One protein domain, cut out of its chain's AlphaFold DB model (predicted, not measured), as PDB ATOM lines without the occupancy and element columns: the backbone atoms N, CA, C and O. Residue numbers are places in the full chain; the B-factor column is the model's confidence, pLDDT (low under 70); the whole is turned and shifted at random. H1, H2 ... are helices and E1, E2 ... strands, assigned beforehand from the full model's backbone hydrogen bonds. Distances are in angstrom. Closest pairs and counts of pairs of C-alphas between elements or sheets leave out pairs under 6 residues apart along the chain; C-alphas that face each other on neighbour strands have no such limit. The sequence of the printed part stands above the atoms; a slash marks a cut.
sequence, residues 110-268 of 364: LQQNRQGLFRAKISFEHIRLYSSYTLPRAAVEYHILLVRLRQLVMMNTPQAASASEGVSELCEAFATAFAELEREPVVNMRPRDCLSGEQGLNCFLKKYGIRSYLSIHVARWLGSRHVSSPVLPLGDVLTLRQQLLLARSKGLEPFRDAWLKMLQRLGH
ATOM      1  N   LEU A 110      -8.363 -25.850 -49.714       95.06
ATOM      2  CA  LEU A 110      -7.712 -25.920 -51.016       95.06
ATOM      3  C   LEU A 110      -8.306 -24.888 -51.975       95.06
ATOM      4  O   LEU A 110      -9.522 -24.782 -52.128       95.06
ATOM      5  N   GLN A 111      -7.439 -24.139 -52.649       94.25
ATOM      6  CA  GLN A 111      -7.829 -23.195 -53.690       94.25
ATOM      7  C   GLN A 111      -7.269 -23.640 -55.041       94.25
ATOM      8  O   GLN A 111      -6.055 -23.719 -55.208       94.25
ATOM      9  N   GLN A 112      -8.156 -23.860 -56.009       95.25
ATOM     10  CA  GLN A 112      -7.799 -24.195 -57.387       95.25
ATOM     11  C   GLN A 112      -7.559 -22.922 -58.219       95.25
ATOM     12  O   GLN A 112      -8.264 -21.922 -58.047       95.25
ATOM     13  N   ASN A 113      -6.563 -22.932 -59.106       92.06
ATOM     14  CA  ASN A 113      -6.378 -21.902 -60.132       92.06
ATOM     15  C   ASN A 113      -7.063 -22.296 -61.457       92.06
ATOM     16  O   ASN A 113      -7.620 -23.381 -61.598       92.06
ATOM     17  N   ARG A 114      -6.996 -21.413 -62.461       92.06
ATOM     18  CA  ARG A 114      -7.569 -21.669 -63.797       92.06
ATOM     19  C   ARG A 114      -6.893 -22.818 -64.558       92.06
ATOM     20  O   ARG A 114      -7.500 -23.362 -65.465       92.06
ATOM     21  N   GLN A 115      -5.664 -23.174 -64.191       93.94
ATOM     22  CA  GLN A 115      -4.874 -24.247 -64.807       93.94
ATOM     23  C   GLN A 115      -5.097 -25.607 -64.125       93.94
ATOM     24  O   GLN A 115      -4.407 -26.571 -64.433       93.94
ATOM     25  N   GLY A 116      -6.018 -25.691 -63.162       93.00
ATOM     26  CA  GLY A 116      -6.274 -26.921 -62.420       93.00
ATOM     27  C   GLY A 116      -5.232 -27.256 -61.347       93.00
ATOM     28  O   GLY A 116      -5.311 -28.332 -60.765       93.00
ATOM     29  N   LEU A 117      -4.295 -26.352 -61.042       95.50
ATOM     30  CA  LEU A 117      -3.368 -26.485 -59.915       95.50
ATOM     31  C   LEU A 117      -4.028 -26.022 -58.617       95.50
ATOM     32  O   LEU A 117      -4.880 -25.131 -58.612       95.50
ATOM     33  N   PHE A 118      -3.587 -26.586 -57.499       96.69
ATOM     34  CA  PHE A 118      -4.156 -26.357 -56.178       96.69
ATOM     35  C   PHE A 118      -3.121 -25.743 -55.241       96.69
ATOM     36  O   PHE A 118      -1.942 -26.062 -55.310       96.69
ATOM     37  N   ARG A 119      -3.562 -24.870 -54.336       96.25
ATOM     38  CA  ARG A 119      -2.757 -24.422 -53.195       96.25
ATOM     39  C   ARG A 119      -3.513 -24.635 -51.899       96.25
ATOM     40  O   ARG A 119      -4.720 -24.387 -51.845       96.25
ATOM     41  N   ALA A 120      -2.804 -25.034 -50.856       96.88
ATOM     42  CA  ALA A 120      -3.335 -25.022 -49.507       96.88
ATOM     43  C   ALA A 120      -3.278 -23.601 -48.949       96.88
ATOM     44  O   ALA A 120      -2.303 -22.877 -49.161       96.88
ATOM     45  N   LYS A 121      -4.326 -23.195 -48.237       96.19
ATOM     46  CA  LYS A 121      -4.382 -21.916 -47.537       96.19
ATOM     47  C   LYS A 121      -5.018 -22.111 -46.171       96.19
ATOM     48  O   LYS A 121      -6.084 -22.720 -46.063       96.19
ATOM     49  N   ILE A 122      -4.406 -21.538 -45.146       96.00
ATOM     50  CA  ILE A 122      -4.992 -21.456 -43.813       96.00
ATOM     51  C   ILE A 122      -4.899 -20.029 -43.287       96.00
ATOM     52  O   ILE A 122      -4.016 -19.258 -43.665       96.00
ATOM     53  N   SER A 123      -5.871 -19.654 -42.465       93.00
ATOM     54  CA  SER A 123      -5.900 -18.368 -41.779       93.00
ATOM     55  C   SER A 123      -6.027 -18.622 -40.282       93.00
ATOM     56  O   SER A 123      -6.878 -19.413 -39.875       93.00
ATOM     57  N   PHE A 124      -5.217 -17.947 -39.480       89.81
ATOM     58  CA  PHE A 124      -5.329 -17.930 -38.024       89.81
ATOM     59  C   PHE A 124      -4.947 -16.521 -37.552       89.81
ATOM     60  O   PHE A 124      -3.981 -15.951 -38.041       89.81
ATOM     61  N   GLU A 125      -5.761 -15.909 -36.692       87.25
ATOM     62  CA  GLU A 125      -5.463 -14.616 -36.052       87.25
ATOM     63  C   GLU A 125      -4.850 -13.519 -36.944       87.25
ATOM     64  O   GLU A 125      -3.829 -12.910 -36.627       87.25
ATOM     65  N   HIS A 126      -5.489 -13.258 -38.086       92.56
ATOM     66  CA  HIS A 126      -5.047 -12.300 -39.112       92.56
ATOM     67  C   HIS A 126      -3.846 -12.743 -39.949       92.56
ATOM     68  O   HIS A 126      -3.610 -12.147 -40.995       92.56
ATOM     69  N   ILE A 127      -3.131 -13.795 -39.575       95.06
ATOM     70  CA  ILE A 127      -2.033 -14.353 -40.356       95.06
ATOM     71  C   ILE A 127      -2.599 -15.355 -41.353       95.06
ATOM     72  O   ILE A 127      -3.522 -16.127 -41.074       95.06
ATOM     73  N   ARG A 128      -2.065 -15.315 -42.569       96.12
ATOM     74  CA  ARG A 128      -2.418 -16.234 -43.639       96.12
ATOM     75  C   ARG A 128      -1.177 -16.941 -44.129       96.12
ATOM     76  O   ARG A 128      -0.237 -16.297 -44.585       96.12
ATOM     77  N   LEU A 129      -1.233 -18.265 -44.087       96.44
ATOM     78  CA  LEU A 129      -0.211 -19.142 -44.637       96.44
ATOM     79  C   LEU A 129      -0.767 -19.814 -45.881       96.44
ATOM     80  O   LEU A 129      -1.936 -20.216 -45.915       96.44
ATOM     81  N   TYR A 130       0.054 -19.924 -46.917       97.00
ATOM     82  CA  TYR A 130      -0.337 -20.612 -48.134       97.00
ATOM     83  C   TYR A 130       0.847 -21.278 -48.831       97.00
ATOM     84  O   TYR A 130       1.967 -20.769 -48.802       97.00
ATOM     85  N   SER A 131       0.585 -22.413 -49.476       96.12
ATOM     86  CA  SER A 131       1.569 -23.110 -50.304       96.12
ATOM     87  C   SER A 131       1.670 -22.484 -51.698       96.12
ATOM     88  O   SER A 131       0.782 -21.750 -52.152       96.12
ATOM     89  N   SER A 132       2.729 -22.827 -52.429       94.12
ATOM     90  CA  SER A 132       2.740 -22.652 -53.886       94.12
ATOM     91  C   SER A 132       1.634 -23.485 -54.561       94.12
ATOM     92  O   SER A 132       1.069 -24.399 -53.952       94.12
ATOM     93  N   TYR A 133       1.281 -23.130 -55.799       93.19
ATOM     94  CA  TYR A 133       0.348 -23.921 -56.602       93.19
ATOM     95  C   TYR A 133       1.031 -25.207 -57.072       93.19
ATOM     96  O   TYR A 133       2.080 -25.149 -57.710       93.19
ATOM     97  N   THR A 134       0.431 -26.352 -56.764       94.94
ATOM     98  CA  THR A 134       0.962 -27.692 -57.036       94.94
ATOM     99  C   THR A 134      -0.148 -28.646 -57.489       94.94
ATOM    100  O   THR A 134      -1.307 -28.257 -57.668       94.94
ATOM    101  N   LEU A 135       0.208 -29.908 -57.731       96.06
ATOM    102  CA  LEU A 135      -0.751 -30.967 -58.040       96.06
ATOM    103  C   LEU A 135      -1.686 -31.242 -56.845       96.06
ATOM    104  O   LEU A 135      -1.285 -31.030 -55.698       96.06
ATOM    105  N   PRO A 136      -2.904 -31.772 -57.081       95.75
ATOM    106  CA  PRO A 136      -3.904 -31.975 -56.029       95.75
ATOM    107  C   PRO A 136      -3.373 -32.755 -54.820       95.75
ATOM    108  O   PRO A 136      -3.605 -32.355 -53.685       95.75
ATOM    109  N   ARG A 137      -2.612 -33.832 -55.063       94.38
ATOM    110  CA  ARG A 137      -2.026 -34.676 -54.012       94.38
ATOM    111  C   ARG A 137      -1.090 -33.886 -53.091       94.38
ATOM    112  O   ARG A 137      -1.298 -33.874 -51.885       94.38
ATOM    113  N   ALA A 138      -0.133 -33.160 -53.667       93.25
ATOM    114  CA  ALA A 138       0.795 -32.327 -52.903       93.25
ATOM    115  C   ALA A 138       0.066 -31.191 -52.163       93.25
ATOM    116  O   ALA A 138       0.413 -30.846 -51.038       93.25
ATOM    117  N   ALA A 139      -0.975 -30.611 -52.766       94.44
ATOM    118  CA  ALA A 139      -1.771 -29.576 -52.114       94.44
ATOM    119  C   ALA A 139      -2.542 -30.108 -50.891       94.44
ATOM    120  O   ALA A 139      -2.652 -29.393 -49.895       94.44
ATOM    121  N   VAL A 140      -3.045 -31.348 -50.936       95.12
ATOM    122  CA  VAL A 140      -3.666 -32.016 -49.777       95.12
ATOM    123  C   VAL A 140      -2.645 -32.220 -48.658       95.12
ATOM    124  O   VAL A 140      -2.935 -31.874 -47.517       95.12
ATOM    125  N   GLU A 141      -1.441 -32.692 -48.977       94.69
ATOM    126  CA  GLU A 141      -0.350 -32.842 -48.002       94.69
ATOM    127  C   GLU A 141       0.015 -31.490 -47.354       94.69
ATOM    128  O   GLU A 141       0.073 -31.387 -46.127       94.69
ATOM    129  N   TYR A 142       0.118 -30.409 -48.143       95.25
ATOM    130  CA  TYR A 142       0.327 -29.057 -47.604       95.25
ATOM    131  C   TYR A 142      -0.832 -28.609 -46.715       95.25
ATOM    132  O   TYR A 142      -0.626 -27.899 -45.733       95.25
ATOM    133  N   HIS A 143      -2.065 -28.978 -47.062       95.31
ATOM    134  CA  HIS A 143      -3.225 -28.627 -46.261       95.31
ATOM    135  C   HIS A 143      -3.201 -29.329 -44.906       95.31
ATOM    136  O   HIS A 143      -3.421 -28.660 -43.898       95.31
ATOM    137  N   ILE A 144      -2.871 -30.623 -44.875       94.94
ATOM    138  CA  ILE A 144      -2.694 -31.391 -43.639       94.94
ATOM    139  C   ILE A 144      -1.617 -30.734 -42.774       94.94
ATOM    140  O   ILE A 144      -1.886 -30.413 -41.619       94.94
ATOM    141  N   LEU A 145      -0.447 -30.437 -43.352       94.88
ATOM    142  CA  LEU A 145       0.651 -29.766 -42.654       94.88
ATOM    143  C   LEU A 145       0.216 -28.423 -42.045       94.88
ATOM    144  O   LEU A 145       0.449 -28.168 -40.866       94.88
ATOM    145  N   LEU A 146      -0.457 -27.570 -42.825       95.44
ATOM    146  CA  LEU A 146      -0.930 -26.264 -42.357       95.44
ATOM    147  C   LEU A 146      -2.018 -26.371 -41.277       95.44
ATOM    148  O   LEU A 146      -2.061 -25.531 -40.377       95.44
ATOM    149  N   VAL A 147      -2.903 -27.369 -41.357       95.19
ATOM    150  CA  VAL A 147      -3.922 -27.631 -40.327       95.19
ATOM    151  C   VAL A 147      -3.264 -28.083 -39.029       95.19
ATOM    152  O   VAL A 147      -3.597 -27.534 -37.980       95.19
ATOM    153  N   ARG A 148      -2.301 -29.007 -39.109       95.19
ATOM    154  CA  ARG A 148      -1.542 -29.503 -37.955       95.19
ATOM    155  C   ARG A 148      -0.769 -28.366 -37.287       95.19
ATOM    156  O   ARG A 148      -0.935 -28.140 -36.098       95.19
ATOM    157  N   LEU A 149      -0.059 -27.549 -38.074       94.69
ATOM    158  CA  LEU A 149       0.611 -26.336 -37.592       94.69
ATOM    159  C   LEU A 149      -0.348 -25.410 -36.837       94.69
ATOM    160  O   LEU A 149      -0.036 -24.958 -35.741       94.69
ATOM    161  N   ARG A 150      -1.533 -25.137 -37.395       95.06
ATOM    162  CA  ARG A 150      -2.531 -24.300 -36.719       95.06
ATOM    163  C   ARG A 150      -2.979 -24.910 -35.391       95.06
ATOM    164  O   ARG A 150      -3.135 -24.164 -34.435       95.06
ATOM    165  N   GLN A 151      -3.226 -26.218 -35.342       94.38
ATOM    166  CA  GLN A 151      -3.638 -26.899 -34.113       94.38
ATOM    167  C   GLN A 151      -2.562 -26.783 -33.035       94.38
ATOM    168  O   GLN A 151      -2.874 -26.348 -31.934       94.38
ATOM    169  N   LEU A 152      -1.302 -27.069 -33.374       94.94
ATOM    170  CA  LEU A 152      -0.175 -26.957 -32.448       94.94
ATOM    171  C   LEU A 152      -0.003 -25.528 -31.926       94.94
ATOM    172  O   LEU A 152       0.096 -25.315 -30.724       94.94
ATOM    173  N   VAL A 153      -0.057 -24.528 -32.809       94.00
ATOM    174  CA  VAL A 153       0.014 -23.116 -32.401       94.00
ATOM    175  C   VAL A 153      -1.142 -22.763 -31.469       94.00
ATOM    176  O   VAL A 153      -0.924 -22.116 -30.452       94.00
ATOM    177  N   MET A 154      -2.365 -23.208 -31.771       92.12
ATOM    178  CA  MET A 154      -3.529 -22.950 -30.920       92.12
ATOM    179  C   MET A 154      -3.446 -23.643 -29.555       92.12
ATOM    180  O   MET A 154      -3.964 -23.092 -28.592       92.12
ATOM    181  N   MET A 155      -2.819 -24.820 -29.458       93.19
ATOM    182  CA  MET A 155      -2.602 -25.508 -28.177       93.19
ATOM    183  C   MET A 155      -1.498 -24.845 -27.347       93.19
ATOM    184  O   MET A 155      -1.605 -24.798 -26.127       93.19
ATOM    185  N   ASN A 156      -0.473 -24.300 -28.007       92.06
ATOM    186  CA  ASN A 156       0.661 -23.639 -27.360       92.06
ATOM    187  C   ASN A 156       0.428 -22.144 -27.078       92.06
ATOM    188  O   ASN A 156       1.258 -21.512 -26.432       92.06
ATOM    189  N   THR A 157      -0.672 -21.558 -27.561       90.44
ATOM    190  CA  THR A 157      -1.016 -20.159 -27.269       90.44
ATOM    191  C   THR A 157      -1.915 -20.121 -26.029       90.44
ATOM    192  O   THR A 157      -3.032 -20.646 -26.089       90.44
ATOM    193  N   PRO A 158      -1.488 -19.511 -24.910       83.56
ATOM    194  CA  PRO A 158      -2.316 -19.439 -23.713       83.56
ATOM    195  C   PRO A 158      -3.620 -18.682 -24.008       83.56
ATOM    196  O   PRO A 158      -3.610 -17.571 -24.537       83.56
ATOM    197  N   GLN A 159      -4.768 -19.260 -23.630       74.88
ATOM    198  CA  GLN A 159      -6.100 -18.651 -23.823       74.88
ATOM    199  C   GLN A 159      -6.247 -17.263 -23.170       74.88
ATOM    200  O   GLN A 159      -7.169 -16.522 -23.513       74.88
ATOM    201  N   ALA A 160      -5.355 -16.911 -22.240       54.69
ATOM    202  CA  ALA A 160      -5.368 -15.668 -21.477       54.69
ATOM    203  C   ALA A 160      -4.504 -14.542 -22.077       54.69
ATOM    204  O   ALA A 160      -4.418 -13.478 -21.464       54.69
ATOM    205  N   ALA A 161      -3.893 -14.741 -23.253       57.78
ATOM    206  CA  ALA A 161      -3.061 -13.738 -23.914       57.78
ATOM    207  C   ALA A 161      -3.874 -12.473 -24.239       57.78
ATOM    208  O   ALA A 161      -4.566 -12.363 -25.258       57.78
ATOM    209  N   SER A 162      -3.823 -11.496 -23.336       57.53
ATOM    210  CA  SER A 162      -4.407 -10.183 -23.558       57.53
ATOM    211  C   SER A 162      -3.710  -9.507 -24.748       57.53
ATOM    212  O   SER A 162      -2.535  -9.734 -25.038       57.53
ATOM    213  N   ALA A 163      -4.447  -8.678 -25.490       58.25
ATOM    214  CA  ALA A 163      -4.039  -8.171 -26.804       58.25
ATOM    215  C   ALA A 163      -2.732  -7.336 -26.837       58.25
ATOM    216  O   ALA A 163      -2.314  -6.937 -27.927       58.25
ATOM    217  N   SER A 164      -2.108  -7.036 -25.690       59.28
ATOM    218  CA  SER A 164      -0.900  -6.207 -25.588       59.28
ATOM    219  C   SER A 164       0.422  -6.975 -25.461       59.28
ATOM    220  O   SER A 164       1.428  -6.431 -25.909       59.28
ATOM    221  N   GLU A 165       0.447  -8.212 -24.946       62.50
ATOM    222  CA  GLU A 165       1.705  -8.961 -24.693       62.50
ATOM    223  C   GLU A 165       1.959 -10.137 -25.662       62.50
ATOM    224  O   GLU A 165       3.080 -10.626 -25.789       62.50
ATOM    225  N   GLY A 166       0.963 -10.525 -26.463       68.50
ATOM    226  CA  GLY A 166       0.960 -11.803 -27.190       68.50
ATOM    227  C   GLY A 166       1.817 -11.937 -28.460       68.50
ATOM    228  O   GLY A 166       1.394 -12.640 -29.376       68.50
ATOM    229  N   VAL A 167       2.968 -11.265 -28.602       80.00
ATOM    230  CA  VAL A 167       3.874 -11.516 -29.754       80.00
ATOM    231  C   VAL A 167       5.074 -12.366 -29.411       80.00
ATOM    232  O   VAL A 167       5.385 -13.233 -30.223       80.00
ATOM    233  N   SER A 168       5.677 -12.211 -28.227       84.19
ATOM    234  CA  SER A 168       6.663 -13.202 -27.767       84.19
ATOM    235  C   SER A 168       6.002 -14.574 -27.675       84.19
ATOM    236  O   SER A 168       6.456 -15.516 -28.312       84.19
ATOM    237  N   GLU A 169       4.828 -14.632 -27.041       89.69
ATOM    238  CA  GLU A 169       4.044 -15.859 -26.878       89.69
ATOM    239  C   GLU A 169       3.677 -16.509 -28.217       89.69
ATOM    240  O   GLU A 169       3.827 -17.714 -28.390       89.69
ATOM    241  N   LEU A 170       3.222 -15.723 -29.203       89.81
ATOM    242  CA  LEU A 170       2.866 -16.276 -30.509       89.81
ATOM    243  C   LEU A 170       4.114 -16.737 -31.277       89.81
ATOM    244  O   LEU A 170       4.071 -17.779 -31.927       89.81
ATOM    245  N   CYS A 171       5.228 -16.001 -31.201       89.12
ATOM    246  CA  CYS A 171       6.512 -16.425 -31.768       89.12
ATOM    247  C   CYS A 171       6.998 -17.744 -31.148       89.12
ATOM    248  O   CYS A 171       7.393 -18.647 -31.886       89.12
ATOM    249  N   GLU A 172       6.928 -17.872 -29.825       91.44
ATOM    250  CA  GLU A 172       7.277 -19.085 -29.082       91.44
ATOM    251  C   GLU A 172       6.345 -20.245 -29.441       91.44
ATOM    252  O   GLU A 172       6.817 -21.336 -29.756       91.44
ATOM    253  N   ALA A 173       5.033 -20.006 -29.533       93.31
ATOM    254  CA  ALA A 173       4.067 -21.009 -29.973       93.31
ATOM    255  C   ALA A 173       4.371 -21.523 -31.392       93.31
ATOM    256  O   ALA A 173       4.250 -22.721 -31.654       93.31
ATOM    257  N   PHE A 174       4.810 -20.644 -32.305       92.94
ATOM    258  CA  PHE A 174       5.295 -21.050 -33.628       92.94
ATOM    259  C   PHE A 174       6.584 -21.864 -33.559       92.94
ATOM    260  O   PHE A 174       6.689 -22.874 -34.253       92.94
ATOM    261  N   ALA A 175       7.547 -21.443 -32.739       92.12
ATOM    262  CA  ALA A 175       8.815 -22.147 -32.580       92.12
ATOM    263  C   ALA A 175       8.592 -23.575 -32.061       92.12
ATOM    264  O   ALA A 175       9.074 -24.529 -32.670       92.12
ATOM    265  N   THR A 176       7.785 -23.723 -31.008       94.12
ATOM    266  CA  THR A 176       7.410 -25.019 -30.430       94.12
ATOM    267  C   THR A 176       6.665 -25.885 -31.442       94.12
ATOM    268  O   THR A 176       7.024 -27.045 -31.641       94.12
ATOM    269  N   ALA A 177       5.685 -25.316 -32.155       94.12
ATOM    270  CA  ALA A 177       4.934 -26.047 -33.172       94.12
ATOM    271  C   ALA A 177       5.820 -26.536 -34.331       94.12
ATOM    272  O   ALA A 177       5.615 -27.638 -34.837       94.12
ATOM    273  N   PHE A 178       6.810 -25.748 -34.763       92.56
ATOM    274  CA  PHE A 178       7.751 -26.190 -35.793       92.56
ATOM    275  C   PHE A 178       8.679 -27.293 -35.293       92.56
ATOM    276  O   PHE A 178       8.845 -28.283 -36.001       92.56
ATOM    277  N   ALA A 179       9.212 -27.174 -34.074       92.12
ATOM    278  CA  ALA A 179      10.047 -28.217 -33.480       92.12
ATOM    279  C   ALA A 179       9.299 -29.559 -33.370       92.12
ATOM    280  O   ALA A 179       9.875 -30.619 -33.598       92.12
ATOM    281  N   GLU A 180       8.003 -29.530 -33.060       94.00
ATOM    282  CA  GLU A 180       7.163 -30.729 -33.009       94.00
ATOM    283  C   GLU A 180       6.886 -31.320 -34.404       94.00
ATOM    284  O   GLU A 180       7.037 -32.524 -34.607       94.00
ATOM    285  N   LEU A 181       6.579 -30.482 -35.401       92.50
ATOM    286  CA  LEU A 181       6.395 -30.937 -36.787       92.50
ATOM    287  C   LEU A 181       7.674 -31.491 -37.425       92.50
ATOM    288  O   LEU A 181       7.591 -32.279 -38.366       92.50
ATOM    289  N   GLU A 182       8.851 -31.073 -36.961       90.38
ATOM    290  CA  GLU A 182      10.126 -31.634 -37.412       90.38
ATOM    291  C   GLU A 182      10.404 -33.022 -36.830       90.38
ATOM    292  O   GLU A 182      11.028 -33.838 -37.507       90.38
ATOM    293  N   ARG A 183       9.904 -33.316 -35.622       91.69
ATOM    294  CA  ARG A 183       9.993 -34.656 -35.016       91.69
ATOM    295  C   ARG A 183       9.057 -35.654 -35.689       91.69
ATOM    296  O   ARG A 183       9.414 -36.818 -35.838       91.69
ATOM    297  N   GLU A 184       7.885 -35.193 -36.121       89.38
ATOM    298  CA  GLU A 184       6.888 -36.015 -36.807       89.38
ATOM    299  C   GLU A 184       6.677 -35.566 -38.260       89.38
ATOM    300  O   GLU A 184       5.718 -34.838 -38.559       89.38
ATOM    301  N   PRO A 185       7.540 -35.998 -39.197       78.44
ATOM    302  CA  PRO A 185       7.432 -35.583 -40.585       78.44
ATOM    303  C   PRO A 185       6.085 -36.010 -41.181       78.44
ATOM    304  O   PRO A 185       5.703 -37.181 -41.170       78.44
ATOM    305  N   VAL A 186       5.367 -35.044 -41.754       78.62
ATOM    306  CA  VAL A 186       4.151 -35.318 -42.525       78.62
ATOM    307  C   VAL A 186       4.540 -36.072 -43.800       78.62
ATOM    308  O   VAL A 186       5.396 -35.634 -44.570       78.62
ATOM    309  N   VAL A 187       3.905 -37.227 -43.997       68.44
ATOM    310  CA  VAL A 187       4.220 -38.242 -45.013       68.44
ATOM    311  C   VAL A 187       4.447 -37.645 -46.419       68.44
ATOM    312  O   VAL A 187       3.626 -36.878 -46.916       68.44
ATOM    313  N   ASN A 188       5.528 -38.079 -47.082       78.75
ATOM    314  CA  ASN A 188       5.897 -37.868 -48.499       78.75
ATOM    315  C   ASN A 188       6.318 -36.463 -48.968       78.75
ATOM    316  O   ASN A 188       6.705 -36.323 -50.133       78.75
ATOM    317  N   MET A 189       6.328 -35.437 -48.116       77.19
ATOM    318  CA  MET A 189       6.851 -34.134 -48.536       77.19
ATOM    319  C   MET A 189       8.377 -34.141 -48.558       77.19
ATOM    320  O   MET A 189       9.013 -34.173 -47.509       77.19
ATOM    321  N   ARG A 190       8.978 -34.070 -49.755       78.50
ATOM    322  CA  ARG A 190      10.422 -33.834 -49.882       78.50
ATOM    323  C   ARG A 190      10.732 -32.380 -49.511       78.50
ATOM    324  O   ARG A 190      10.211 -31.478 -50.179       78.50
ATOM    325  N   PRO A 191      11.568 -32.139 -48.488       79.38
ATOM    326  CA  PRO A 191      12.143 -30.825 -48.244       79.38
ATOM    327  C   PRO A 191      12.776 -30.260 -49.512       79.38
ATOM    328  O   PRO A 191      13.405 -30.999 -50.267       79.38
ATOM    329  N   ARG A 192      12.637 -28.955 -49.744       79.56
ATOM    330  CA  ARG A 192      13.536 -28.271 -50.675       79.56
ATOM    331  C   ARG A 192      14.876 -28.062 -49.988       79.56
ATOM    332  O   ARG A 192      14.896 -27.688 -48.815       79.56
ATOM    333  N   ASP A 193      15.958 -28.247 -50.733       79.81
ATOM    334  CA  ASP A 193      17.299 -27.922 -50.265       79.81
ATOM    335  C   ASP A 193      17.375 -26.412 -50.002       79.81
ATOM    336  O   ASP A 193      17.414 -25.582 -50.914       79.81
ATOM    337  N   CYS A 194      17.310 -26.038 -48.726       73.31
ATOM    338  CA  CYS A 194      17.517 -24.669 -48.289       73.31
ATOM    339  C   CYS A 194      19.023 -24.405 -48.277       73.31
ATOM    340  O   CYS A 194      19.688 -24.664 -47.284       73.31
ATOM    341  N   LEU A 195      19.558 -23.863 -49.373       73.38
ATOM    342  CA  LEU A 195      20.979 -23.494 -49.489       73.38
ATOM    343  C   LEU A 195      21.399 -22.319 -48.581       73.38
ATOM    344  O   LEU A 195      22.562 -21.933 -48.559       73.38
ATOM    345  N   SER A 196      20.463 -21.711 -47.852       65.06
ATOM    346  CA  SER A 196      20.734 -20.581 -46.968       65.06
ATOM    347  C   SER A 196      20.931 -21.059 -45.534       65.06
ATOM    348  O   SER A 196      20.014 -21.671 -44.988       65.06
ATOM    349  N   GLY A 197      22.045 -20.683 -44.895       76.44
ATOM    350  CA  GLY A 197      22.312 -20.858 -43.456       76.44
ATOM    351  C   GLY A 197      21.381 -20.063 -42.522       76.44
ATOM    352  O   GLY A 197      21.771 -19.684 -41.424       76.44
ATOM    353  N   GLU A 198      20.158 -19.776 -42.965       76.25
ATOM    354  CA  GLU A 198      19.101 -19.173 -42.162       76.25
ATOM    355  C   GLU A 198      18.628 -20.194 -41.121       76.25
ATOM    356  O   GLU A 198      18.111 -21.259 -41.464       76.25
ATOM    357  N   GLN A 199      18.786 -19.859 -39.844       75.81
ATOM    358  CA  GLN A 199      18.245 -20.630 -38.726       75.81
ATOM    359  C   GLN A 199      16.890 -20.053 -38.275       75.81
ATOM    360  O   GLN A 199      16.561 -18.896 -38.544       75.81
ATOM    361  N   GLY A 200      16.083 -20.863 -37.583       79.75
ATOM    362  CA  GLY A 200      14.845 -20.426 -36.923       79.75
ATOM    363  C   GLY A 200      13.557 -20.541 -37.754       79.75
ATOM    364  O   GLY A 200      13.481 -21.282 -38.733       79.75
ATOM    365  N   LEU A 201      12.521 -19.789 -37.345       80.81
ATOM    366  CA  LEU A 201      11.122 -19.893 -37.818       80.81
ATOM    367  C   LEU A 201      10.956 -19.853 -39.348       80.81
ATOM    368  O   LEU A 201      10.053 -20.474 -39.910       80.81
ATOM    369  N   ASN A 202      11.815 -19.100 -40.032       85.81
ATOM    370  CA  ASN A 202      11.730 -18.920 -41.478       85.81
ATOM    371  C   ASN A 202      12.277 -20.124 -42.254       85.81
ATOM    372  O   ASN A 202      11.803 -20.395 -43.358       85.81
ATOM    373  N   CYS A 203      13.218 -20.875 -41.671       87.38
ATOM    374  CA  CYS A 203      13.849 -22.017 -42.323       87.38
ATOM    375  C   CYS A 203      12.824 -23.116 -42.622       87.38
ATOM    376  O   CYS A 203      12.716 -23.565 -43.765       87.38
ATOM    377  N   PHE A 204      11.984 -23.456 -41.638       89.69
ATOM    378  CA  PHE A 204      10.921 -24.449 -41.796       89.69
ATOM    379  C   PHE A 204       9.956 -24.071 -42.927       89.69
ATOM    380  O   PHE A 204       9.730 -24.844 -43.857       89.69
ATOM    381  N   LEU A 205       9.406 -22.854 -42.910       92.00
ATOM    382  CA  LEU A 205       8.448 -22.437 -43.938       92.00
ATOM    383  C   LEU A 205       9.076 -22.401 -45.335       92.00
ATOM    384  O   LEU A 205       8.442 -22.826 -46.302       92.00
ATOM    385  N   LYS A 206      10.332 -21.955 -45.443       91.12
ATOM    386  CA  LYS A 206      11.090 -21.926 -46.700       91.12
ATOM    387  C   LYS A 206      11.346 -23.336 -47.237       91.12
ATOM    388  O   LYS A 206      11.096 -23.573 -48.421       91.12
ATOM    389  N   LYS A 207      11.714 -24.278 -46.360       90.06
ATOM    390  CA  LYS A 207      11.931 -25.709 -46.656       90.06
ATOM    391  C   LYS A 207      10.712 -26.353 -47.313       90.06
ATOM    392  O   LYS A 207      10.854 -27.124 -48.261       90.06
ATOM    393  N   TYR A 208       9.512 -25.971 -46.877       90.62
ATOM    394  CA  TYR A 208       8.250 -26.449 -47.452       90.62
ATOM    395  C   TYR A 208       7.657 -25.516 -48.522       90.62
ATOM    396  O   TYR A 208       6.612 -25.819 -49.097       90.62
ATOM    397  N   GLY A 209       8.292 -24.385 -48.841       92.12
ATOM    398  CA  GLY A 209       7.765 -23.412 -49.804       92.12
ATOM    399  C   GLY A 209       6.441 -22.767 -49.370       92.12
ATOM    400  O   GLY A 209       5.613 -22.411 -50.219       92.12
ATOM    401  N   ILE A 210       6.226 -22.639 -48.060       95.12
ATOM    402  CA  ILE A 210       5.075 -21.970 -47.454       95.12
ATOM    403  C   ILE A 210       5.365 -20.473 -47.369       95.12
ATOM    404  O   ILE A 210       6.447 -20.041 -46.984       95.12
ATOM    405  N   ARG A 211       4.371 -19.668 -47.738       95.38
ATOM    406  CA  ARG A 211       4.433 -18.207 -47.730       95.38
ATOM    407  C   ARG A 211       3.460 -17.644 -46.706       95.38
ATOM    408  O   ARG A 211       2.344 -18.150 -46.572       95.38
ATOM    409  N   SER A 212       3.862 -16.569 -46.038       95.88
ATOM    410  CA  SER A 212       3.077 -15.881 -45.012       95.88
ATOM    411  C   SER A 212       2.769 -14.439 -45.400       95.88
ATOM    412  O   SER A 212       3.594 -13.754 -45.996       95.88
ATOM    413  N   TYR A 213       1.571 -13.971 -45.057       95.62
ATOM    414  CA  TYR A 213       1.207 -12.555 -45.088       95.62
ATOM    415  C   TYR A 213       0.151 -12.247 -44.027       95.62
ATOM    416  O   TYR A 213      -0.586 -13.126 -43.572       95.62
ATOM    417  N   LEU A 214       0.052 -10.979 -43.651       95.25
ATOM    418  CA  LEU A 214      -0.937 -10.464 -42.720       95.25
ATOM    419  C   LEU A 214      -2.191 -10.001 -43.470       95.25
ATOM    420  O   LEU A 214      -2.109  -9.429 -44.552       95.25
ATOM    421  N   SER A 215      -3.365 -10.220 -42.889       94.75
ATOM    422  CA  SER A 215      -4.672  -9.836 -43.418       94.75
ATOM    423  C   SER A 215      -5.606  -9.424 -42.272       94.75
ATOM    424  O   SER A 215      -6.346 -10.251 -41.726       94.75
ATOM    425  N   ILE A 216      -5.645  -8.131 -41.952       93.88
ATOM    426  CA  ILE A 216      -6.476  -7.566 -40.881       93.88
ATOM    427  C   ILE A 216      -7.801  -7.058 -41.451       93.88
ATOM    428  O   ILE A 216      -7.843  -6.333 -42.443       93.88
ATOM    429  N   HIS A 217      -8.907  -7.430 -40.809       91.88
ATOM    430  CA  HIS A 217     -10.222  -6.881 -41.129       91.88
ATOM    431  C   HIS A 217     -10.396  -5.512 -40.462       91.88
ATOM    432  O   HIS A 217     -10.317  -5.398 -39.238       91.88
ATOM    433  N   VAL A 218     -10.665  -4.476 -41.256       91.25
ATOM    434  CA  VAL A 218     -10.751  -3.081 -40.789       91.25
ATOM    435  C   VAL A 218     -12.186  -2.551 -40.835       91.25
ATOM    436  O   VAL A 218     -12.434  -1.389 -41.161       91.25
ATOM    437  N   ALA A 219     -13.146  -3.397 -40.444       88.50
ATOM    438  CA  ALA A 219     -14.575  -3.068 -40.445       88.50
ATOM    439  C   ALA A 219     -14.970  -1.813 -39.703       88.50
ATOM    440  O   ALA A 219     -15.867  -1.098 -40.154       88.50
ATOM    441  N   ARG A 220     -14.255  -1.499 -38.625       86.69
ATOM    442  CA  ARG A 220     -14.497  -0.279 -37.864       86.69
ATOM    443  C   ARG A 220     -14.370   0.979 -38.726       86.69
ATOM    444  O   ARG A 220     -15.070   1.946 -38.444       86.69
ATOM    445  N   TRP A 221     -13.510   0.976 -39.746       87.06
ATOM    446  CA  TRP A 221     -13.186   2.172 -40.526       87.06
ATOM    447  C   TRP A 221     -13.571   2.074 -42.002       87.06
ATOM    448  O   TRP A 221     -14.114   3.039 -42.531       87.06
ATOM    449  N   LEU A 222     -13.338   0.924 -42.644       83.44
ATOM    450  CA  LEU A 222     -13.503   0.733 -44.093       83.44
ATOM    451  C   LEU A 222     -14.619  -0.265 -44.464       83.44
ATOM    452  O   LEU A 222     -14.689  -0.722 -45.607       83.44
ATOM    453  N   GLY A 223     -15.496  -0.631 -43.520       85.38
ATOM    454  CA  GLY A 223     -16.549  -1.629 -43.751       85.38
ATOM    455  C   GLY A 223     -15.975  -3.029 -44.007       85.38
ATOM    456  O   GLY A 223     -14.945  -3.390 -43.463       85.38
ATOM    457  N   SER A 224     -16.584  -3.851 -44.858       85.31
ATOM    458  CA  SER A 224     -16.187  -5.264 -45.039       85.31
ATOM    459  C   SER A 224     -14.832  -5.500 -45.745       85.31
ATOM    460  O   SER A 224     -14.652  -6.517 -46.418       85.31
ATOM    461  N   ARG A 225     -13.894  -4.548 -45.686       85.75
ATOM    462  CA  ARG A 225     -12.592  -4.607 -46.355       85.75
ATOM    463  C   ARG A 225     -11.508  -5.154 -45.427       85.75
ATOM    464  O   ARG A 225     -11.485  -4.897 -44.221       85.75
ATOM    465  N   HIS A 226     -10.580  -5.886 -46.031       90.81
ATOM    466  CA  HIS A 226      -9.350  -6.336 -45.392       90.81
ATOM    467  C   HIS A 226      -8.173  -5.502 -45.892       90.81
ATOM    468  O   HIS A 226      -8.079  -5.216 -47.083       90.81
ATOM    469  N   VAL A 227      -7.266  -5.174 -44.983       91.00
ATOM    470  CA  VAL A 227      -5.927  -4.677 -45.296       91.00
ATOM    471  C   VAL A 227      -4.988  -5.872 -45.274       91.00
ATOM    472  O   VAL A 227      -5.035  -6.666 -44.334       91.00
ATOM    473  N   SER A 228      -4.180  -6.041 -46.320       93.25
ATOM    474  CA  SER A 228      -3.207  -7.133 -46.414       93.25
ATOM    475  C   SER A 228      -1.787  -6.590 -46.548       93.25
ATOM    476  O   SER A 228      -1.576  -5.605 -47.252       93.25
ATOM    477  N   SER A 229      -0.830  -7.229 -45.875       93.25
ATOM    478  CA  SER A 229       0.598  -7.006 -46.111       93.25
ATOM    479  C   SER A 229       1.038  -7.754 -47.375       93.25
ATOM    480  O   SER A 229       0.333  -8.676 -47.811       93.25
ATOM    481  N   PRO A 230       2.204  -7.435 -47.962       91.06
ATOM    482  CA  PRO A 230       2.825  -8.360 -48.897       91.06
ATOM    483  C   PRO A 230       3.284  -9.632 -48.182       91.06
ATOM    484  O   PRO A 230       3.175  -9.779 -46.957       91.06
ATOM    485  N   VAL A 231       3.803 -10.545 -48.992       91.81
ATOM    486  CA  VAL A 231       4.433 -11.774 -48.527       91.81
ATOM    487  C   VAL A 231       5.735 -11.426 -47.826       91.81
ATOM    488  O   VAL A 231       6.591 -10.776 -48.418       91.81
ATOM    489  N   LEU A 232       5.860 -11.866 -46.582       92.62
ATOM    490  CA  LEU A 232       6.990 -11.575 -45.708       92.62
ATOM    491  C   LEU A 232       7.402 -12.843 -44.951       92.62
ATOM    492  O   LEU A 232       6.555 -13.731 -44.778       92.62
ATOM    493  N   PRO A 233       8.658 -12.928 -44.478       92.44
ATOM    494  CA  PRO A 233       9.070 -13.918 -43.486       92.44
ATOM    495  C   PRO A 233       8.114 -13.927 -42.286       92.44
ATOM    496  O   PRO A 233       7.558 -12.892 -41.914       92.44
ATOM    497  N   LEU A 234       7.885 -15.092 -41.676       93.31
ATOM    498  CA  LEU A 234       6.873 -15.218 -40.621       93.31
ATOM    499  C   LEU A 234       7.214 -14.357 -39.400       93.31
ATOM    500  O   LEU A 234       6.307 -13.745 -38.842       93.31
ATOM    501  N   GLY A 235       8.496 -14.260 -39.037       92.19
ATOM    502  CA  GLY A 235       8.948 -13.365 -37.964       92.19
ATOM    503  C   GLY A 235       8.496 -11.919 -38.196       92.19
ATOM    504  O   GLY A 235       7.827 -11.332 -37.350       92.19
ATOM    505  N   ASP A 236       8.729 -11.395 -39.401       92.19
ATOM    506  CA  ASP A 236       8.317 -10.038 -39.776       92.19
ATOM    507  C   ASP A 236       6.793  -9.875 -39.775       92.19
ATOM    508  O   ASP A 236       6.273  -8.842 -39.350       92.19
ATOM    509  N   VAL A 237       6.052 -10.900 -40.219       93.75
ATOM    510  CA  VAL A 237       4.579 -10.909 -40.178       93.75
ATOM    511  C   VAL A 237       4.064 -10.822 -38.739       93.75
ATOM    512  O   VAL A 237       3.082 -10.114 -38.495       93.75
ATOM    513  N   LEU A 238       4.707 -11.508 -37.790       93.19
ATOM    514  CA  LEU A 238       4.345 -11.498 -36.369       93.19
ATOM    515  C   LEU A 238       4.622 -10.130 -35.731       93.19
ATOM    516  O   LEU A 238       3.721  -9.547 -35.119       93.19
ATOM    517  N   THR A 239       5.807  -9.560 -35.958       92.00
ATOM    518  CA  THR A 239       6.149  -8.203 -35.500       92.00
ATOM    519  C   THR A 239       5.190  -7.163 -36.081       92.00
ATOM    520  O   THR A 239       4.660  -6.306 -35.368       92.00
ATOM    521  N   LEU A 240       4.901  -7.256 -37.379       92.56
ATOM    522  CA  LEU A 240       3.976  -6.357 -38.056       92.56
ATOM    523  C   LEU A 240       2.547  -6.482 -37.512       92.56
ATOM    524  O   LEU A 240       1.857  -5.472 -37.340       92.56
ATOM    525  N   ARG A 241       2.094  -7.709 -37.221       93.19
ATOM    526  CA  ARG A 241       0.796  -7.957 -36.580       93.19
ATOM    527  C   ARG A 241       0.708  -7.202 -35.259       93.19
ATOM    528  O   ARG A 241      -0.286  -6.506 -35.058       93.19
ATOM    529  N   GLN A 242       1.729  -7.287 -34.402       92.38
ATOM    530  CA  GLN A 242       1.772  -6.549 -33.133       92.38
ATOM    531  C   GLN A 242       1.571  -5.056 -33.348       92.38
ATOM    532  O   GLN A 242       0.667  -4.450 -32.775       92.38
ATOM    533  N   GLN A 243       2.400  -4.475 -34.216       93.12
ATOM    534  CA  GLN A 243       2.424  -3.039 -34.462       93.12
ATOM    535  C   GLN A 243       1.068  -2.547 -34.964       93.12
ATOM    536  O   GLN A 243       0.547  -1.552 -34.463       93.12
ATOM    537  N   LEU A 244       0.455  -3.270 -35.905       93.31
ATOM    538  CA  LEU A 244      -0.848  -2.903 -36.449       93.31
ATOM    539  C   LEU A 244      -1.993  -3.118 -35.457       93.31
ATOM    540  O   LEU A 244      -2.938  -2.331 -35.460       93.31
ATOM    541  N   LEU A 245      -1.942  -4.136 -34.595       91.88
ATOM    542  CA  LEU A 245      -2.956  -4.328 -33.554       91.88
ATOM    543  C   LEU A 245      -2.864  -3.254 -32.459       91.88
ATOM    544  O   LEU A 245      -3.892  -2.679 -32.098       91.88
ATOM    545  N   LEU A 246      -1.651  -2.906 -32.015       92.12
ATOM    546  CA  LEU A 246      -1.408  -1.796 -31.086       92.12
ATOM    547  C   LEU A 246      -1.812  -0.448 -31.691       92.12
ATOM    548  O   LEU A 246      -2.417   0.389 -31.029       92.12
ATOM    549  N   ALA A 247      -1.519  -0.218 -32.967       93.50
ATOM    550  CA  ALA A 247      -1.951   0.993 -33.648       93.50
ATOM    551  C   ALA A 247      -3.482   1.032 -33.814       93.50
ATOM    552  O   ALA A 247      -4.109   2.082 -33.672       93.50
ATOM    553  N   ARG A 248      -4.108  -0.133 -34.036       92.69
ATOM    554  CA  ARG A 248      -5.562  -0.263 -34.176       92.69
ATOM    555  C   ARG A 248      -6.331   0.048 -32.900       92.69
ATOM    556  O   ARG A 248      -7.443   0.572 -33.005       92.69
ATOM    557  N   SER A 249      -5.781  -0.262 -31.727       91.56
ATOM    558  CA  SER A 249      -6.406   0.123 -30.458       91.56
ATOM    559  C   SER A 249      -6.397   1.644 -30.261       91.56
ATOM    560  O   SER A 249      -7.367   2.186 -29.734       91.56
ATOM    561  N   LYS A 250      -5.377   2.342 -30.785       94.62
ATOM    562  CA  LYS A 250      -5.223   3.806 -30.700       94.62
ATOM    563  C   LYS A 250      -6.098   4.595 -31.682       94.62
ATOM    564  O   LYS A 250      -6.450   5.733 -31.395       94.62
ATOM    565  N   GLY A 251      -6.477   4.025 -32.828       92.62
ATOM    566  CA  GLY A 251      -7.381   4.682 -33.783       92.62
ATOM    567  C   GLY A 251      -7.036   4.432 -35.250       92.62
ATOM    568  O   GLY A 251      -6.199   3.592 -35.567       92.62
ATOM    569  N   LEU A 252      -7.712   5.148 -36.158       92.00
ATOM    570  CA  LEU A 252      -7.493   5.006 -37.606       92.00
ATOM    571  C   LEU A 252      -6.161   5.614 -38.055       92.00
ATOM    572  O   LEU A 252      -5.438   4.957 -38.791       92.00
ATOM    573  N   GLU A 253      -5.847   6.841 -37.634       94.31
ATOM    574  CA  GLU A 253      -4.627   7.522 -38.092       94.31
ATOM    575  C   GLU A 253      -3.351   6.795 -37.617       94.31
ATOM    576  O   GLU A 253      -2.559   6.426 -38.479       94.31
ATOM    577  N   PRO A 254      -3.196   6.385 -36.335       95.56
ATOM    578  CA  PRO A 254      -2.042   5.574 -35.930       95.56
ATOM    579  C   PRO A 254      -1.928   4.255 -36.708       95.56
ATOM    580  O   PRO A 254      -0.830   3.826 -37.062       95.56
ATOM    581  N   PHE A 255      -3.062   3.596 -36.982       94.69
ATOM    582  CA  PHE A 255      -3.095   2.371 -37.784       94.69
ATOM    583  C   PHE A 255      -2.638   2.618 -39.222       94.69
ATOM    584  O   PHE A 255      -1.864   1.833 -39.769       94.69
ATOM    585  N   ARG A 256      -3.114   3.705 -39.830       91.31
ATOM    586  CA  ARG A 256      -2.732   4.122 -41.175       91.31
ATOM    587  C   ARG A 256      -1.239   4.429 -41.247       91.31
ATOM    588  O   ARG A 256      -0.597   3.935 -42.165       91.31
ATOM    589  N   ASP A 257      -0.690   5.153 -40.278       92.38
ATOM    590  CA  ASP A 257       0.738   5.483 -40.231       92.38
ATOM    591  C   ASP A 257       1.603   4.228 -40.113       92.38
ATOM    592  O   ASP A 257       2.584   4.067 -40.839       92.38
ATOM    593  N   ALA A 258       1.224   3.294 -39.235       93.12
ATOM    594  CA  ALA A 258       1.906   2.008 -39.110       93.12
ATOM    595  C   ALA A 258       1.829   1.193 -40.414       93.12
ATOM    596  O   ALA A 258       2.818   0.596 -40.844       93.12
ATOM    597  N   TRP A 259       0.673   1.205 -41.082       90.50
ATOM    598  CA  TRP A 259       0.487   0.527 -42.363       90.50
ATOM    599  C   TRP A 259       1.295   1.177 -43.500       90.50
ATOM    600  O   TRP A 259       1.902   0.473 -44.303       90.50
ATOM    601  N   LEU A 260       1.370   2.506 -43.543       88.25
ATOM    602  CA  LEU A 260       2.191   3.259 -44.492       88.25
ATOM    603  C   LEU A 260       3.682   2.989 -44.294       88.25
ATOM    604  O   LEU A 260       4.371   2.661 -45.259       88.25
ATOM    605  N   LYS A 261       4.164   3.041 -43.047       88.88
ATOM    606  CA  LYS A 261       5.552   2.703 -42.695       88.88
ATOM    607  C   LYS A 261       5.922   1.296 -43.154       88.88
ATOM    608  O   LYS A 261       7.023   1.082 -43.656       88.88
ATOM    609  N   MET A 262       4.999   0.342 -43.023       86.56
ATOM    610  CA  MET A 262       5.174  -1.004 -43.564       86.56
ATOM    611  C   MET A 262       5.359  -0.956 -45.086       86.56
ATOM    612  O   MET A 262       6.382  -1.430 -45.572       86.56
ATOM    613  N   LEU A 263       4.413  -0.368 -45.832       83.88
ATOM    614  CA  LEU A 263       4.484  -0.275 -47.300       83.88
ATOM    615  C   LEU A 263       5.776   0.401 -47.781       83.88
ATOM    616  O   LEU A 263       6.366  -0.041 -48.764       83.88
ATOM    617  N   GLN A 264       6.243   1.421 -47.062       84.62
ATOM    618  CA  GLN A 264       7.498   2.103 -47.356       84.62
ATOM    619  C   GLN A 264       8.702   1.178 -47.183       84.62
ATOM    620  O   GLN A 264       9.473   1.041 -48.128       84.62
ATOM    621  N   ARG A 265       8.853   0.487 -46.042       79.56
ATOM    622  CA  ARG A 265       9.988  -0.437 -45.805       79.56
ATOM    623  C   ARG A 265      10.139  -1.478 -46.914       79.56
ATOM    624  O   ARG A 265      11.246  -1.775 -47.339       79.56
ATOM    625  N   LEU A 266       9.013  -1.964 -47.423       72.25
ATOM    626  CA  LEU A 266       8.951  -2.966 -48.486       72.25
ATOM    627  C   LEU A 266       9.389  -2.422 -49.849       72.25
ATOM    628  O   LEU A 266      10.023  -3.136 -50.620       72.25
ATOM    629  N   GLY A 267       9.072  -1.156 -50.133       67.31
ATOM    630  CA  GLY A 267       9.530  -0.474 -51.342       67.31
ATOM    631  C   GLY A 267      11.050  -0.303 -51.390       67.31
ATOM    632  O   GLY A 267      11.628  -0.324 -52.470       67.31
ATOM    633  N   HIS A 268      11.709  -0.217 -50.229       60.59
ATOM    634  CA  HIS A 268      13.168  -0.074 -50.149       60.59
ATOM    635  C   HIS A 268      13.904  -1.405 -50.366       60.59
ATOM    636  O   HIS A 268      15.039  -1.401 -50.825       60.59
TER     637      HIS A 268
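Overview. This is residues 110 to 268 of the 364 residues of the protein "Hypothetical protein" of Symbiodinium necroappetens (UniProt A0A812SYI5). A strongly twisted sheet of five strands, curled like part of a barrel, has one long helix, H1, lying along E2 and E3 and another, H5, lying along E4. H2 packs off the sheet on the last part of H1, residues 149 to 156, H6 folds back on H5 as a helical hairpin, and a long stretch with no named element, residues 184 to 200, loops between H2 and H3. The printed part has 159 residues with six named helices and five named strands, in the order E1 E2 E3 H1 H2 H3 E4 H4 E5 H5 H6, and its class is mixed, helices and strands. The sheet's order is E1 E2 E3 E4 E5, antiparallel throughout. The whole is compact, with a radius of gyration of the C-alphas of 16.5 A and spans of 47 by 38 by 31 A.

Along the chain. The sheet holds E1, residues 110 to 112, E2, residues 118 to 124, 20.0 A long, E3, residues 127 to 131, 13.7 A, E4, residues 210 to 217, 22.4 A, and E5, residues 226 to 228. E1 begins at C-alpha 110 at (-7.712, -25.920, -51.016). H1 is residues 136 to 156, 30.2 A from first to last C-alpha; H5 is residues 234 to 250, 24.6 A, and begins at C-alpha 234 at (6.873, -15.218, -40.621). H2 is residues 168 to 183, 22.9 A, H3 residues 201 to 207, 10.6 A, and H4 residues 219 to 222, 5.4 A. H6, residues 252 to 268, is 24.7 A long and ends at C-alpha 268 at (13.168, -0.074, -50.149).

Arrangement. E1, E2 and E3 form a meander, each strand the antiparallel neighbour of the one before; E1 and E2 are a hairpin, with N 111 and O 119 2.8 A apart, and E2 and E3 are another, with N 127 and O 124 2.8 A apart. E3 and E4 are antiparallel, with N 128 and O 213 2.8 A apart, and E4 and E5 likewise, with N 216 and O 227 2.9 A apart. The pairing is staggered: E4 pairs with E3 over residues 210 to 214 and with E5 over residues 215 to 217. H1 and H5 are on one face of the sheet, two layers, helices over strands. H1 lies over E2 and E3 at a height over the sheet of 8.4 A, along the strands, at 8 degrees to E2 on the local plane; the closest C-alphas of E2 and H1 are those of Ala 120 and His 143, 4.9 A apart. H5 lies over E4 at a height of 8.5 A, at 3 degrees to it on the local plane, with the C-alphas of Ser 212 and Leu 234 closest, 5.8 A. H1 and H5 are apart. H2, not on the sheet, touches H1 at a steep tilt of 50 degrees, opposite ways, the C-alphas of Asn 156 and Ala 173 being closest at 5.0 A. H2 and H5 only just touch, with 3 pairs of C-alphas within 8 A, closest at Cys 171 and Leu 238, 7.1 A. H3 only grazes the sheet, with residues 202 to 205, and touches H5, closest at the C-alphas of Asn 202 and Leu 234, 6.2 A. H6 touches H5 in a helical hairpin, a shallow tilt of 27 degrees, opposite ways, with the C-alphas of Ala 247 and Phe 255 4.5 A apart. H4 and H6 are close but not clearly touching, at 7.0 A between the C-alphas of Trp 221 and Leu 252. In H1, H2 and H6 every O i to N i+4 pair is within hydrogen-bond range, in H3 2 of 3 and in H5 12 of 13, while H4 is too short for such a pair.

Size, cuts and confidence. The two C-alphas farthest apart, those of Asn 188 and Glu 253, are 47.7 A apart. The printed part has no cut. The links H1 to H2 and H2 to H3 are long, the others tight. The mean pLDDT of the printed part is 88.5; residues 160 to 166, 187, 196 and 267 to 268 are under 70.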